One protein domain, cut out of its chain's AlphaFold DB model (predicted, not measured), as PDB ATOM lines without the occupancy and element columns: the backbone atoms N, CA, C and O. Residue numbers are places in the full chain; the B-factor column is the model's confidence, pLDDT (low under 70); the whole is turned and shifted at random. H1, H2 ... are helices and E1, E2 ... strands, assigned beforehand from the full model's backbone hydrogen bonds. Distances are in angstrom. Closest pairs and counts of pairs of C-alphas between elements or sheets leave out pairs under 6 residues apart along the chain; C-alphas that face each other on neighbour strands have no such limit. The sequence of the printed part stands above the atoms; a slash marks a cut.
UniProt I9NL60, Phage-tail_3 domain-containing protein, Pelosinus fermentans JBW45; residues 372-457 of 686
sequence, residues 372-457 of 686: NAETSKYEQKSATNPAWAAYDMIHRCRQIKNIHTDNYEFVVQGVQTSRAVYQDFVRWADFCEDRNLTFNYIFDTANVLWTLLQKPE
ATOM      1  N   ASN A 372     191.514 201.178 267.864       96.12
ATOM      2  CA  ASN A 372     190.933 202.199 268.719       96.12
ATOM      3  C   ASN A 372     191.843 203.438 268.707       96.12
ATOM      4  O   ASN A 372     192.980 203.411 269.185       96.12
ATOM      5  N   ALA A 373     191.331 204.532 268.138       93.38
ATOM      6  CA  ALA A 373     192.062 205.789 268.010       93.38
ATOM      7  C   ALA A 373     192.263 206.519 269.352       93.38
ATOM      8  O   ALA A 373     193.222 207.275 269.486       93.38
ATOM      9  N   GLU A 374     191.403 206.275 270.343       93.06
ATOM     10  CA  GLU A 374     191.463 206.900 271.669       93.06
ATOM     11  C   GLU A 374     192.540 206.243 272.540       93.06
ATOM     12  O   GLU A 374     193.335 206.926 273.185       93.06
ATOM     13  N   THR A 375     192.614 204.907 272.522       95.12
ATOM     14  CA  THR A 375     193.612 204.134 273.285       95.12
ATOM     15  C   THR A 375     194.918 203.903 272.516       95.12
ATOM     16  O   THR A 375     195.900 203.446 273.108       95.12
ATOM     17  N   SER A 376     194.943 204.232 271.216       94.44
ATOM     18  CA  SER A 376     196.050 203.986 270.275       94.44
ATOM     19  C   SER A 376     196.523 202.527 270.269       94.44
ATOM     20  O   SER A 376     197.723 202.243 270.333       94.44
ATOM     21  N   LYS A 377     195.568 201.590 270.238       95.94
ATOM     22  CA  LYS A 377     195.809 200.138 270.272       95.94
ATOM     23  C   LYS A 377     194.812 199.382 269.397       95.94
ATOM     24  O   LYS A 377     193.710 199.852 269.132       95.94
ATOM     25  N   TYR A 378     195.196 198.171 268.994       97.12
ATOM     26  CA  TYR A 378     194.271 197.214 268.394       97.12
ATOM     27  C   TYR A 378     193.438 196.506 269.460       97.12
ATOM     28  O   TYR A 378     193.968 196.001 270.448       97.12
ATOM     29  N   GLU A 379     192.134 196.434 269.217       97.00
ATOM     30  CA  GLU A 379     191.148 195.753 270.049       97.00
ATOM     31  C   GLU A 379     190.386 194.717 269.217       97.00
ATOM     32  O   GLU A 379     190.171 194.897 268.015       97.00
ATOM     33  N   GLN A 380     189.950 193.634 269.863       97.06
ATOM     34  CA  GLN A 380     189.025 192.683 269.250       97.06
ATOM     35  C   GLN A 380     187.599 193.232 269.353       97.06
ATOM     36  O   GLN A 380     187.141 193.555 270.451       97.06
ATOM     37  N   LYS A 381     186.887 193.308 268.228       97.81
ATOM     38  CA  LYS A 381     185.450 193.619 268.170       97.81
ATOM     39  C   LYS A 381     184.698 192.472 267.491       97.81
ATOM     40  O   LYS A 381     185.315 191.665 266.795       97.81
ATOM     41  N   SER A 382     183.384 192.387 267.699       97.81
ATOM     42  CA  SER A 382     182.576 191.307 267.117       97.81
ATOM     43  C   SER A 382     182.553 191.379 265.589       97.81
ATOM     44  O   SER A 382     182.153 192.391 265.018       97.81
ATOM     45  N   ALA A 383     182.908 190.276 264.932       97.31
ATOM     46  CA  ALA A 383     182.767 190.087 263.492       97.31
ATOM     47  C   ALA A 383     181.297 189.997 263.045       97.31
ATOM     48  O   ALA A 383     181.019 190.203 261.866       97.31
ATOM     49  N   THR A 384     180.359 189.709 263.961       97.69
ATOM     50  CA  THR A 384     178.916 189.703 263.662       97.69
ATOM     51  C   THR A 384     178.281 191.090 263.714       97.69
ATOM     52  O   THR A 384     177.120 191.234 263.332       97.69
ATOM     53  N   ASN A 385     179.002 192.120 264.168       98.19
ATOM     54  CA  ASN A 385     178.522 193.496 264.093       98.19
ATOM     55  C   ASN A 385     178.783 194.042 262.669       98.19
ATOM     56  O   ASN A 385     179.942 194.067 262.243       98.19
ATOM     57  N   PRO A 386     177.752 194.506 261.934       97.75
ATOM     58  CA  PRO A 386     177.900 194.974 260.554       97.75
ATOM     59  C   PRO A 386     178.949 196.083 260.373       97.75
ATOM     60  O   PRO A 386     179.692 196.070 259.392       97.75
ATOM     61  N   ALA A 387     179.051 197.014 261.329       97.88
ATOM     62  CA  ALA A 387     179.992 198.129 261.263       97.88
ATOM     63  C   ALA A 387     181.448 197.660 261.401       97.88
ATOM     64  O   ALA A 387     182.323 198.092 260.648       97.88
ATOM     65  N   TRP A 388     181.711 196.729 262.323       98.25
ATOM     66  CA  TRP A 388     183.048 196.165 262.518       98.25
ATOM     67  C   TRP A 388     183.451 195.197 261.399       98.25
ATOM     68  O   TRP A 388     184.620 195.183 261.012       98.25
ATOM     69  N   ALA A 389     182.499 194.471 260.804       97.69
ATOM     70  CA  ALA A 389     182.733 193.715 259.573       97.69
ATOM     71  C   ALA A 389     183.143 194.646 258.414       97.69
ATOM     72  O   ALA A 389     184.181 194.432 257.789       97.69
ATOM     73  N   ALA A 390     182.396 195.734 258.182       97.38
ATOM     74  CA  ALA A 390     182.737 196.740 257.172       97.38
ATOM     75  C   ALA A 390     184.109 197.398 257.431       97.38
ATOM     76  O   ALA A 390     184.887 197.593 256.494       97.38
ATOM     77  N   TYR A 391     184.446 197.683 258.694       97.81
ATOM     78  CA  TYR A 391     185.770 198.178 259.078       97.81
ATOM     79  C   TYR A 391     186.888 197.178 258.727       97.81
ATOM     80  O   TYR A 391     187.881 197.575 258.116       97.81
ATOM     81  N   ASP A 392     186.741 195.886 259.055       97.50
ATOM     82  CA  ASP A 392     187.745 194.859 258.722       97.50
ATOM     83  C   ASP A 392     187.915 194.684 257.209       97.50
ATOM     84  O   ASP A 392     189.042 194.526 256.747       97.50
ATOM     85  N   MET A 393     186.843 194.797 256.418       95.31
ATOM     86  CA  MET A 393     186.923 194.757 254.950       95.31
ATOM     87  C   MET A 393     187.772 195.901 254.369       95.31
ATOM     88  O   MET A 393     188.472 195.707 253.376       95.31
ATOM     89  N   ILE A 394     187.736 197.084 254.992       95.69
ATOM     90  CA  ILE A 394     188.497 198.273 254.575       95.69
ATOM     91  C   ILE A 394     189.938 198.223 255.099       95.69
ATOM     92  O   ILE A 394     190.886 198.534 254.375       95.69
ATOM     93  N   HIS A 395     190.113 197.855 256.368       95.75
ATOM     94  CA  HIS A 395     191.386 197.938 257.078       95.75
ATOM     95  C   HIS A 395     192.255 196.681 256.903       95.75
ATOM     96  O   HIS A 395     193.470 196.786 256.739       95.75
ATOM     97  N   ARG A 396     191.634 195.494 256.888       94.38
ATOM     98  CA  ARG A 396     192.260 194.163 256.782       94.38
ATOM     99  C   ARG A 396     193.484 194.001 257.687       94.38
ATOM    100  O   ARG A 396     194.594 193.750 257.213       94.38
ATOM    101  N   CYS A 397     193.276 194.173 258.992       95.50
ATOM    102  CA  CYS A 397     194.309 193.927 259.993       95.50
ATOM    103  C   CYS A 397     194.297 192.460 260.438       95.50
ATOM    104  O   CYS A 397     193.248 191.885 260.742       95.50
ATOM    105  N   ARG A 398     195.479 191.850 260.519       93.31
ATOM    106  CA  ARG A 398     195.691 190.508 261.071       93.31
ATOM    107  C   ARG A 398     196.774 190.577 262.139       93.31
ATOM    108  O   ARG A 398     197.781 191.255 261.950       93.31
ATOM    109  N   GLN A 399     196.573 189.870 263.244       93.69
ATOM    110  CA  GLN A 399     197.652 189.579 264.181       93.69
ATOM    111  C   GLN A 399     198.344 188.302 263.700       93.69
ATOM    112  O   GLN A 399     197.678 187.284 263.520       93.69
ATOM    113  N   ILE A 400     199.651 188.367 263.461       92.44
ATOM    114  CA  ILE A 400     200.465 187.239 262.996       92.44
ATOM    115  C   ILE A 400     201.619 186.987 263.962       92.44
ATOM    116  O   ILE A 400     202.101 187.915 264.608       92.44
ATOM    117  N   LYS A 401     202.084 185.743 264.050       92.62
ATOM    118  CA  LYS A 401     203.305 185.381 264.772       92.62
ATOM    119  C   LYS A 401     204.519 185.547 263.856       92.62
ATOM    120  O   LYS A 401     204.585 184.894 262.814       92.62
ATOM    121  N   ASN A 402     205.467 186.413 264.203       89.44
ATOM    122  CA  ASN A 402     206.675 186.632 263.410       89.44
ATOM    123  C   ASN A 402     207.672 185.482 263.625       89.44
ATOM    124  O   ASN A 402     208.174 185.279 264.728       89.44
ATOM    125  N   ILE A 403     208.002 184.765 262.548       85.31
ATOM    126  CA  ILE A 403     208.874 183.578 262.569       85.31
ATOM    127  C   ILE A 403     210.320 183.852 263.023       85.31
ATOM    128  O   ILE A 403     211.019 182.918 263.398       85.31
ATOM    129  N   HIS A 404     210.780 185.108 262.989       87.56
ATOM    130  CA  HIS A 404     212.144 185.481 263.383       87.56
ATOM    131  C   HIS A 404     212.249 185.926 264.847       87.56
ATOM    132  O   HIS A 404     213.319 185.820 265.443       87.56
ATOM    133  N   THR A 405     211.168 186.473 265.412       91.12
ATOM    134  CA  THR A 405     211.155 187.069 266.762       91.12
ATOM    135  C   THR A 405     210.289 186.293 267.756       91.12
ATOM    136  O   THR A 405     210.330 186.589 268.946       91.12
ATOM    137  N   ASP A 406     209.497 185.334 267.266       89.25
ATOM    138  CA  ASP A 406     208.435 184.583 267.952       89.25
ATOM    139  C   ASP A 406     207.322 185.446 268.590       89.25
ATOM    140  O   ASP A 406     206.431 184.932 269.267       89.25
ATOM    141  N   ASN A 407     207.324 186.760 268.337       93.44
ATOM    142  CA  ASN A 407     206.347 187.708 268.870       93.44
ATOM    143  C   ASN A 407     205.127 187.864 267.954       93.44
ATOM    144  O   ASN A 407     205.198 187.651 266.743       93.44
ATOM    145  N   TYR A 408     204.006 188.297 268.533       92.94
ATOM    146  CA  TYR A 408     202.820 188.681 267.770       92.94
ATOM    147  C   TYR A 408     202.900 190.131 267.289       92.94
ATOM    148  O   TYR A 408     203.106 191.052 268.079       92.94
ATOM    149  N   GLU A 409     202.663 190.333 265.997       94.62
ATOM    150  CA  GLU A 409     202.735 191.618 265.304       94.62
ATOM    151  C   GLU A 409     201.440 191.865 264.513       94.62
ATOM    152  O   GLU A 409     200.789 190.927 264.047       94.62
ATOM    153  N   PHE A 410     201.040 193.130 264.369       95.25
ATOM    154  CA  PHE A 410     199.856 193.511 263.593       95.25
ATOM    155  C   PHE A 410     200.256 193.923 262.177       95.25
ATOM    156  O   PHE A 410     201.006 194.882 261.995       95.25
ATOM    157  N   VAL A 411     199.718 193.226 261.176       93.50
ATOM    158  CA  VAL A 411     199.930 193.517 259.755       93.50
ATOM    159  C   VAL A 411     198.631 194.007 259.131       93.50
ATOM    160  O   VAL A 411     197.591 193.353 259.218       93.50
ATOM    161  N   VAL A 412     198.710 195.166 258.481       95.25
ATOM    162  CA  VAL A 412     197.601 195.844 257.803       95.25
ATOM    163  C   VAL A 412     197.761 195.648 256.300       95.25
ATOM    164  O   VAL A 412     198.741 196.107 255.721       95.25
ATOM    165  N   GLN A 413     196.800 194.975 255.664       92.06
ATOM    166  CA  GLN A 413     196.786 194.755 254.210       92.06
ATOM    167  C   GLN A 413     195.800 195.667 253.462       92.06
ATOM    168  O   GLN A 413     195.641 195.545 252.244       92.06
ATOM    169  N   GLY A 414     195.060 196.511 254.179       92.31
ATOM    170  CA  GLY A 414     194.095 197.456 253.627       92.31
ATOM    171  C   GLY A 414     194.500 198.907 253.877       92.31
ATOM    172  O   GLY A 414     195.668 199.287 253.807       92.31
ATOM    173  N   VAL A 415     193.505 199.739 254.154       91.81
ATOM    174  CA  VAL A 415     193.666 201.173 254.414       91.81
ATOM    175  C   VAL A 415     194.332 201.410 255.775       91.81
ATOM    176  O   VAL A 415     193.971 200.775 256.757       91.81
ATOM    177  N   GLN A 416     195.270 202.357 255.870       92.75
ATOM    178  CA  GLN A 416     195.933 202.720 257.135       92.75
ATOM    179  C   GLN A 416     194.965 203.305 258.183       92.75
ATOM    180  O   GLN A 416     194.011 204.004 257.839       92.75
ATOM    181  N   THR A 417     195.266 203.107 259.471       92.56
ATOM    182  CA  THR A 417     194.436 203.559 260.610       92.56
ATOM    183  C   THR A 417     194.152 205.066 260.604       92.56
ATOM    184  O   THR A 417     193.036 205.487 260.889       92.56
ATOM    185  N   SER A 418     195.126 205.882 260.186       91.06
ATOM    186  CA  SER A 418     195.025 207.346 260.034       91.06
ATOM    187  C   SER A 418     193.932 207.812 259.058       91.06
ATOM    188  O   SER A 418     193.507 208.974 259.096       91.06
ATOM    189  N   ARG A 419     193.477 206.912 258.178       91.62
ATOM    190  CA  ARG A 419     192.450 207.155 257.162       91.62
ATOM    191  C   ARG A 419     191.072 206.609 257.544       91.62
ATOM    192  O   ARG A 419     190.155 206.805 256.758       91.62
ATOM    193  N   ALA A 420     190.889 205.989 258.708       92.00
ATOM    194  CA  ALA A 420     189.570 205.600 259.209       92.00
ATOM    195  C   ALA A 420     189.065 206.604 260.260       92.00
ATOM    196  O   ALA A 420     189.801 206.997 261.165       92.00
ATOM    197  N   VAL A 421     187.802 207.023 260.166       93.94
ATOM    198  CA  VAL A 421     187.144 207.859 261.180       93.94
ATOM    199  C   VAL A 421     186.534 206.940 262.238       93.94
ATOM    200  O   VAL A 421     185.362 206.588 262.164       93.94
ATOM    201  N   TYR A 422     187.353 206.519 263.206       94.50
ATOM    202  CA  TYR A 422     186.987 205.530 264.234       94.50
ATOM    203  C   TYR A 422     185.604 205.774 264.866       94.50
ATOM    204  O   TYR A 422     184.796 204.851 264.933       94.50
ATOM    205  N   GLN A 423     185.294 207.021 265.239       94.75
ATOM    206  CA  GLN A 423     184.057 207.343 265.958       94.75
ATOM    207  C   GLN A 423     182.773 207.199 265.129       94.75
ATOM    208  O   GLN A 423     181.713 206.942 265.697       94.75
ATOM    209  N   ASP A 424     182.854 207.294 263.799       94.50
ATOM    210  CA  ASP A 424     181.710 206.968 262.941       94.50
ATOM    211  C   ASP A 424     181.358 205.475 263.063       94.50
ATOM    212  O   ASP A 424     180.188 205.109 263.172       94.50
ATOM    213  N   PHE A 425     182.385 204.612 263.062       97.12
ATOM    214  CA  PHE A 425     182.223 203.161 263.158       97.12
ATOM    215  C   PHE A 425     181.776 202.731 264.555       97.12
ATOM    216  O   PHE A 425     180.965 201.816 264.647       97.12
ATOM    217  N   VAL A 426     182.215 203.422 265.617       97.44
ATOM    218  CA  VAL A 426     181.664 203.255 266.975       97.44
ATOM    219  C   VAL A 426     180.162 203.559 266.972       97.44
ATOM    220  O   VAL A 426     179.368 202.672 267.270       97.44
ATOM    221  N   ARG A 427     179.744 204.751 266.512       95.75
ATOM    222  CA  ARG A 427     178.319 205.137 266.456       95.75
ATOM    223  C   ARG A 427     177.474 204.153 265.636       95.75
ATOM    224  O   ARG A 427     176.330 203.876 265.997       95.75
ATOM    225  N   TRP A 428     178.003 203.633 264.526       97.25
ATOM    226  CA  TRP A 428     177.301 202.626 263.726       97.25
ATOM    227  C   TRP A 428     177.257 201.253 264.418       97.25
ATOM    228  O   TRP A 428     176.220 200.585 264.374       97.25
ATOM    229  N   ALA A 429     178.329 200.844 265.096       98.00
ATOM    230  CA  ALA A 429     178.369 199.598 265.847       98.00
ATOM    231  C   ALA A 429     177.367 199.596 267.007       98.00
ATOM    232  O   ALA A 429     176.589 198.645 267.107       98.00
ATOM    233  N   ASP A 430     177.334 200.669 267.800       97.62
ATOM    234  CA  ASP A 430     176.399 200.859 268.917       97.62
ATOM    235  C   ASP A 430     174.946 200.847 268.413       97.62
ATOM    236  O   ASP A 430     174.093 200.131 268.935       97.62
ATOM    237  N   PHE A 431     174.672 201.550 267.305       96.38
ATOM    238  CA  PHE A 431     173.365 201.534 266.639       96.38
ATOM    239  C   PHE A 431     172.911 200.120 266.235       96.38
ATOM    240  O   PHE A 431     171.717 199.808 266.343       96.38
ATOM    241  N   CYS A 432     173.837 199.280 265.754       97.19
ATOM    242  CA  CYS A 432     173.554 197.888 265.406       97.19
ATOM    243  C   CYS A 432     173.289 197.034 266.652       97.19
ATOM    244  O   CYS A 432     172.397 196.185 266.618       97.19
ATOM    245  N   GLU A 433     174.023 197.266 267.741       96.75
ATOM    246  CA  GLU A 433     173.887 196.536 269.004       96.75
ATOM    247  C   GLU A 433     172.549 196.849 269.694       96.75
ATOM    248  O   GLU A 433     171.757 195.930 269.916       96.75
ATOM    249  N   ASP A 434     172.200 198.134 269.855       96.19
ATOM    250  CA  ASP A 434     170.888 198.609 270.339       96.19
ATOM    251  C   ASP A 434     169.707 197.951 269.605       96.19
ATOM    252  O   ASP A 434     168.648 197.663 270.172       96.19
ATOM    253  N   ARG A 435     169.870 197.727 268.296       94.62
ATOM    254  CA  ARG A 435     168.833 197.179 267.409       94.62
ATOM    255  C   ARG A 435     168.958 195.680 267.185       94.62
ATOM    256  O   ARG A 435     168.149 195.136 266.433       94.62
ATOM    257  N   ASN A 436     169.897 194.995 267.837       95.81
ATOM    258  CA  ASN A 436     170.156 193.568 267.648       95.81
ATOM    259  C   ASN A 436     170.273 193.206 266.148       95.81
ATOM    260  O   ASN A 436     169.554 192.334 265.648       95.81
ATOM    261  N   LEU A 437     171.095 193.953 265.404       95.88
ATOM    262  CA  LEU A 437     171.388 193.726 263.987       95.88
ATOM    263  C   LEU A 437     172.677 192.908 263.874       95.88
ATOM    264  O   LEU A 437     173.767 193.428 264.102       95.88
ATOM    265  N   THR A 438     172.548 191.629 263.523       96.88
ATOM    266  CA  THR A 438     173.689 190.720 263.346       96.88
ATOM    267  C   THR A 438     173.950 190.448 261.869       96.88
ATOM    268  O   THR A 438     173.018 190.397 261.067       96.88
ATOM    269  N   PHE A 439     175.217 190.283 261.507       96.81
ATOM    270  CA  PHE A 439     175.680 189.975 260.160       96.81
ATOM    271  C   PHE A 439     176.447 188.653 260.176       96.81
ATOM    272  O   PHE A 439     177.404 188.495 260.931       96.81
ATOM    273  N   ASN A 440     176.026 187.701 259.347       97.00
ATOM    274  CA  ASN A 440     176.717 186.431 259.149       97.00
ATOM    275  C   ASN A 440     176.846 186.207 257.643       97.00
ATOM    276  O   ASN A 440     175.832 186.070 256.959       97.00
ATOM    277  N   TYR A 441     178.066 186.227 257.105       94.75
ATOM    278  CA  TYR A 441     178.282 186.143 255.660       94.75
ATOM    279  C   TYR A 441     179.626 185.511 255.292       94.75
ATOM    280  O   TYR A 441     180.615 185.679 256.007       94.75
ATOM    281  N   ILE A 442     179.675 184.823 254.150       93.19
ATOM    282  CA  ILE A 442     180.917 184.365 253.516       93.19
ATOM    283  C   ILE A 442     181.040 185.040 252.153       93.19
ATOM    284  O   ILE A 442     180.240 184.807 251.252       93.19
ATOM    285  N   PHE A 443     182.059 185.877 251.996       92.44
ATOM    286  CA  PHE A 443     182.420 186.456 250.708       92.44
ATOM    287  C   PHE A 443     183.305 185.467 249.951       92.44
ATOM    288  O   PHE A 443     184.485 185.388 250.260       92.44
ATOM    289  N   ASP A 444     182.754 184.715 249.001       86.44
ATOM    290  CA  ASP A 444     183.441 183.682 248.202       86.44
ATOM    291  C   ASP A 444     183.547 184.016 246.694       86.44
ATOM    292  O   ASP A 444     184.046 183.204 245.914       86.44
ATOM    293  N   THR A 445     183.149 185.227 246.277       84.00
ATOM    294  CA  THR A 445     183.410 185.789 244.936       84.00
ATOM    295  C   THR A 445     184.291 187.041 245.027       84.00
ATOM    296  O   THR A 445     184.296 187.757 246.032       84.00
ATOM    297  N   ALA A 446     185.079 187.308 243.980       81.56
ATOM    298  CA  ALA A 446     185.970 188.467 243.915       81.56
ATOM    299  C   ALA A 446     185.259 189.648 243.241       81.56
ATOM    300  O   ALA A 446     185.129 189.683 242.021       81.56
ATOM    301  N   ASN A 447     184.837 190.637 244.030       83.69
ATOM    302  CA  ASN A 447     184.144 191.830 243.537       83.69
ATOM    303  C   ASN A 447     184.790 193.117 244.096       83.69
ATOM    304  O   ASN A 447     185.655 193.077 244.976       83.69
ATOM    305  N   VAL A 448     184.394 194.282 243.582       87.12
ATOM    306  CA  VAL A 448     184.904 195.589 244.028       87.12
ATOM    307  C   VAL A 448     184.465 195.853 245.473       87.12
ATOM    308  O   VAL A 448     183.310 195.619 245.820       87.12
ATOM    309  N   LEU A 449     185.353 196.410 246.310       86.69
ATOM    310  CA  LEU A 449     185.083 196.684 247.733       86.69
ATOM    311  C   LEU A 449     183.748 197.418 247.971       86.69
ATOM    312  O   LEU A 449     182.986 197.025 248.846       86.69
ATOM    313  N   TRP A 450     183.424 198.427 247.156       85.50
ATOM    314  CA  TRP A 450     182.159 199.176 247.229       85.50
ATOM    315  C   TRP A 450     180.903 198.351 246.901       85.50
ATOM    316  O   TRP A 450     179.805 198.722 247.310       85.50
ATOM    317  N   THR A 451     181.038 197.247 246.165       86.69
ATOM    318  CA  THR A 451     179.961 196.269 245.955       86.69
ATOM    319  C   THR A 451     179.855 195.341 247.160       86.69
ATOM    320  O   THR A 451     178.761 195.113 247.666       86.69
ATOM    321  N   LEU A 452     180.992 194.849 247.667       88.12
ATOM    322  CA  LEU A 452     181.034 193.944 248.819       88.12
ATOM    323  C   LEU A 452     180.479 194.607 250.091       88.12
ATOM    324  O   LEU A 452     179.722 193.977 250.827       88.12
ATOM    325  N   LEU A 453     180.798 195.887 250.324       90.38
ATOM    326  CA  LEU A 453     180.317 196.664 251.473       90.38
ATOM    327  C   LEU A 453     178.784 196.771 251.534       90.38
ATOM    328  O   LEU A 453     178.241 196.819 252.633       90.38
ATOM    329  N   GLN A 454     178.068 196.679 250.407       88.50
ATOM    330  CA  GLN A 454     176.594 196.728 250.387       88.50
ATOM    331  C   GLN A 454     175.947 195.609 251.225       88.50
ATOM    332  O   GLN A 454     174.812 195.761 251.680       88.50
ATOM    333  N   LYS A 455     176.659 194.494 251.458       89.69
ATOM    334  CA  LYS A 455     176.188 193.361 252.269       89.69
ATOM    335  C   LYS A 455     176.067 193.738 253.762       89.69
ATOM    336  O   LYS A 455     174.942 193.691 254.262       89.69
ATOM    337  N   PRO A 456     177.132 194.151 254.485       93.94
ATOM    338  CA  PRO A 456     176.993 194.650 255.855       93.94
ATOM    339  C   PRO A 456     176.235 195.984 255.931       93.94
ATOM    340  O   PRO A 456     175.475 196.179 256.874       93.94
ATOM    341  N   GLU A 457     176.359 196.876 254.941       90.69
ATOM    342  CA  GLU A 457     175.607 198.143 254.886       90.69
ATOM    343  C   GLU A 457     174.086 197.925 254.927       90.69
ATOM    344  O   GLU A 457     173.396 198.493 255.778       90.69
TER     345      GLU A 457
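Overview. This is residues 372 to 457 of the 686 residues of the protein "Phage-tail_3 domain-containing protein" of Pelosinus fermentans JBW45 (UniProt I9NL60). A small body is built round H1, with H2 packed side by side on it and the short H4 at its first residues, and a hairpin of two strands, E2 and E3, reaches away from the last residue of H1 as an arm. E1 runs past H1 as an extended strand, and after H2 the printed part swings through E4 and folds back through H3 to H4. The printed part has 86 residues with four named helices and four named strands in the order E1, H1, E2, E3, H2, E4, H3, H4; the class is mixed, helices and strands. The one sheet is the antiparallel pair E2 and E3. The whole is only just compact, close to loose, with a radius of gyration of the C-alphas of 14.1 A and spans of 43 by 34 by 22 A.

Along the chain. E2 is residues 397 to 401 and E3 is residues 408 to 412, each 13.3 A from first to last C-alpha. H1, residues 386 to 395, is 14.2 A long, and H2, residues 422 to 434, is 18.6 A long. E1, residues 377 to 382, is 16.2 A long and begins with C-alpha 377 at (195.809, 200.138, 270.272). E4 is residues 441 to 443, H3 is residues 449 to 452, and H4 is residues 454 to 457, ending with C-alpha 457 at (175.607, 198.143, 254.886).

Arrangement. E2 and E3 form an antiparallel hairpin, their directions 149 degrees apart. N 398 and O 411, at 2.9 A, and N 409 and O 400, at 2.8 A, are within hydrogen-bond range. The closest C-alphas of H1 and E3 are those of His 395 and Val 412, 6.6 A apart. H1 and H2 touch, closest at the C-alphas of Ala 387 and Ala 429, 5.1 A apart, and run opposite ways at a shallow tilt of 27 degrees. H1 and H4 touch, closest at the C-alphas of Pro 386 and Pro 456, 4.8 A apart. H1 and H3 are close but not clearly touching, with the C-alphas of Met 393 and Leu 449 closest at 7.7 A. H3 and H4 meet only through their link. The closest C-alphas of E1 and H1 are those of Lys 381 and Trp 388, 6.6 A apart. E1 and E4 pair with no named strand. The closest C-alphas of E4 and H3 are those of Phe 443 and Leu 452, 7.8 A apart. H2 and H4 are apart. In H1 and H2 every O i to N i+4 pair is within hydrogen-bond range; H3 and H4 are too short for such a pair, and their single O i to N i+3 pair is within range in H3 but not in H4.

Size, cuts and confidence. The C-alphas farthest apart are those of His 404 and Arg 435, at 45.0 A. The printed part has no cut, and no link is long. The mean pLDDT of the printed part is 93.6, and no printed residue is under 70.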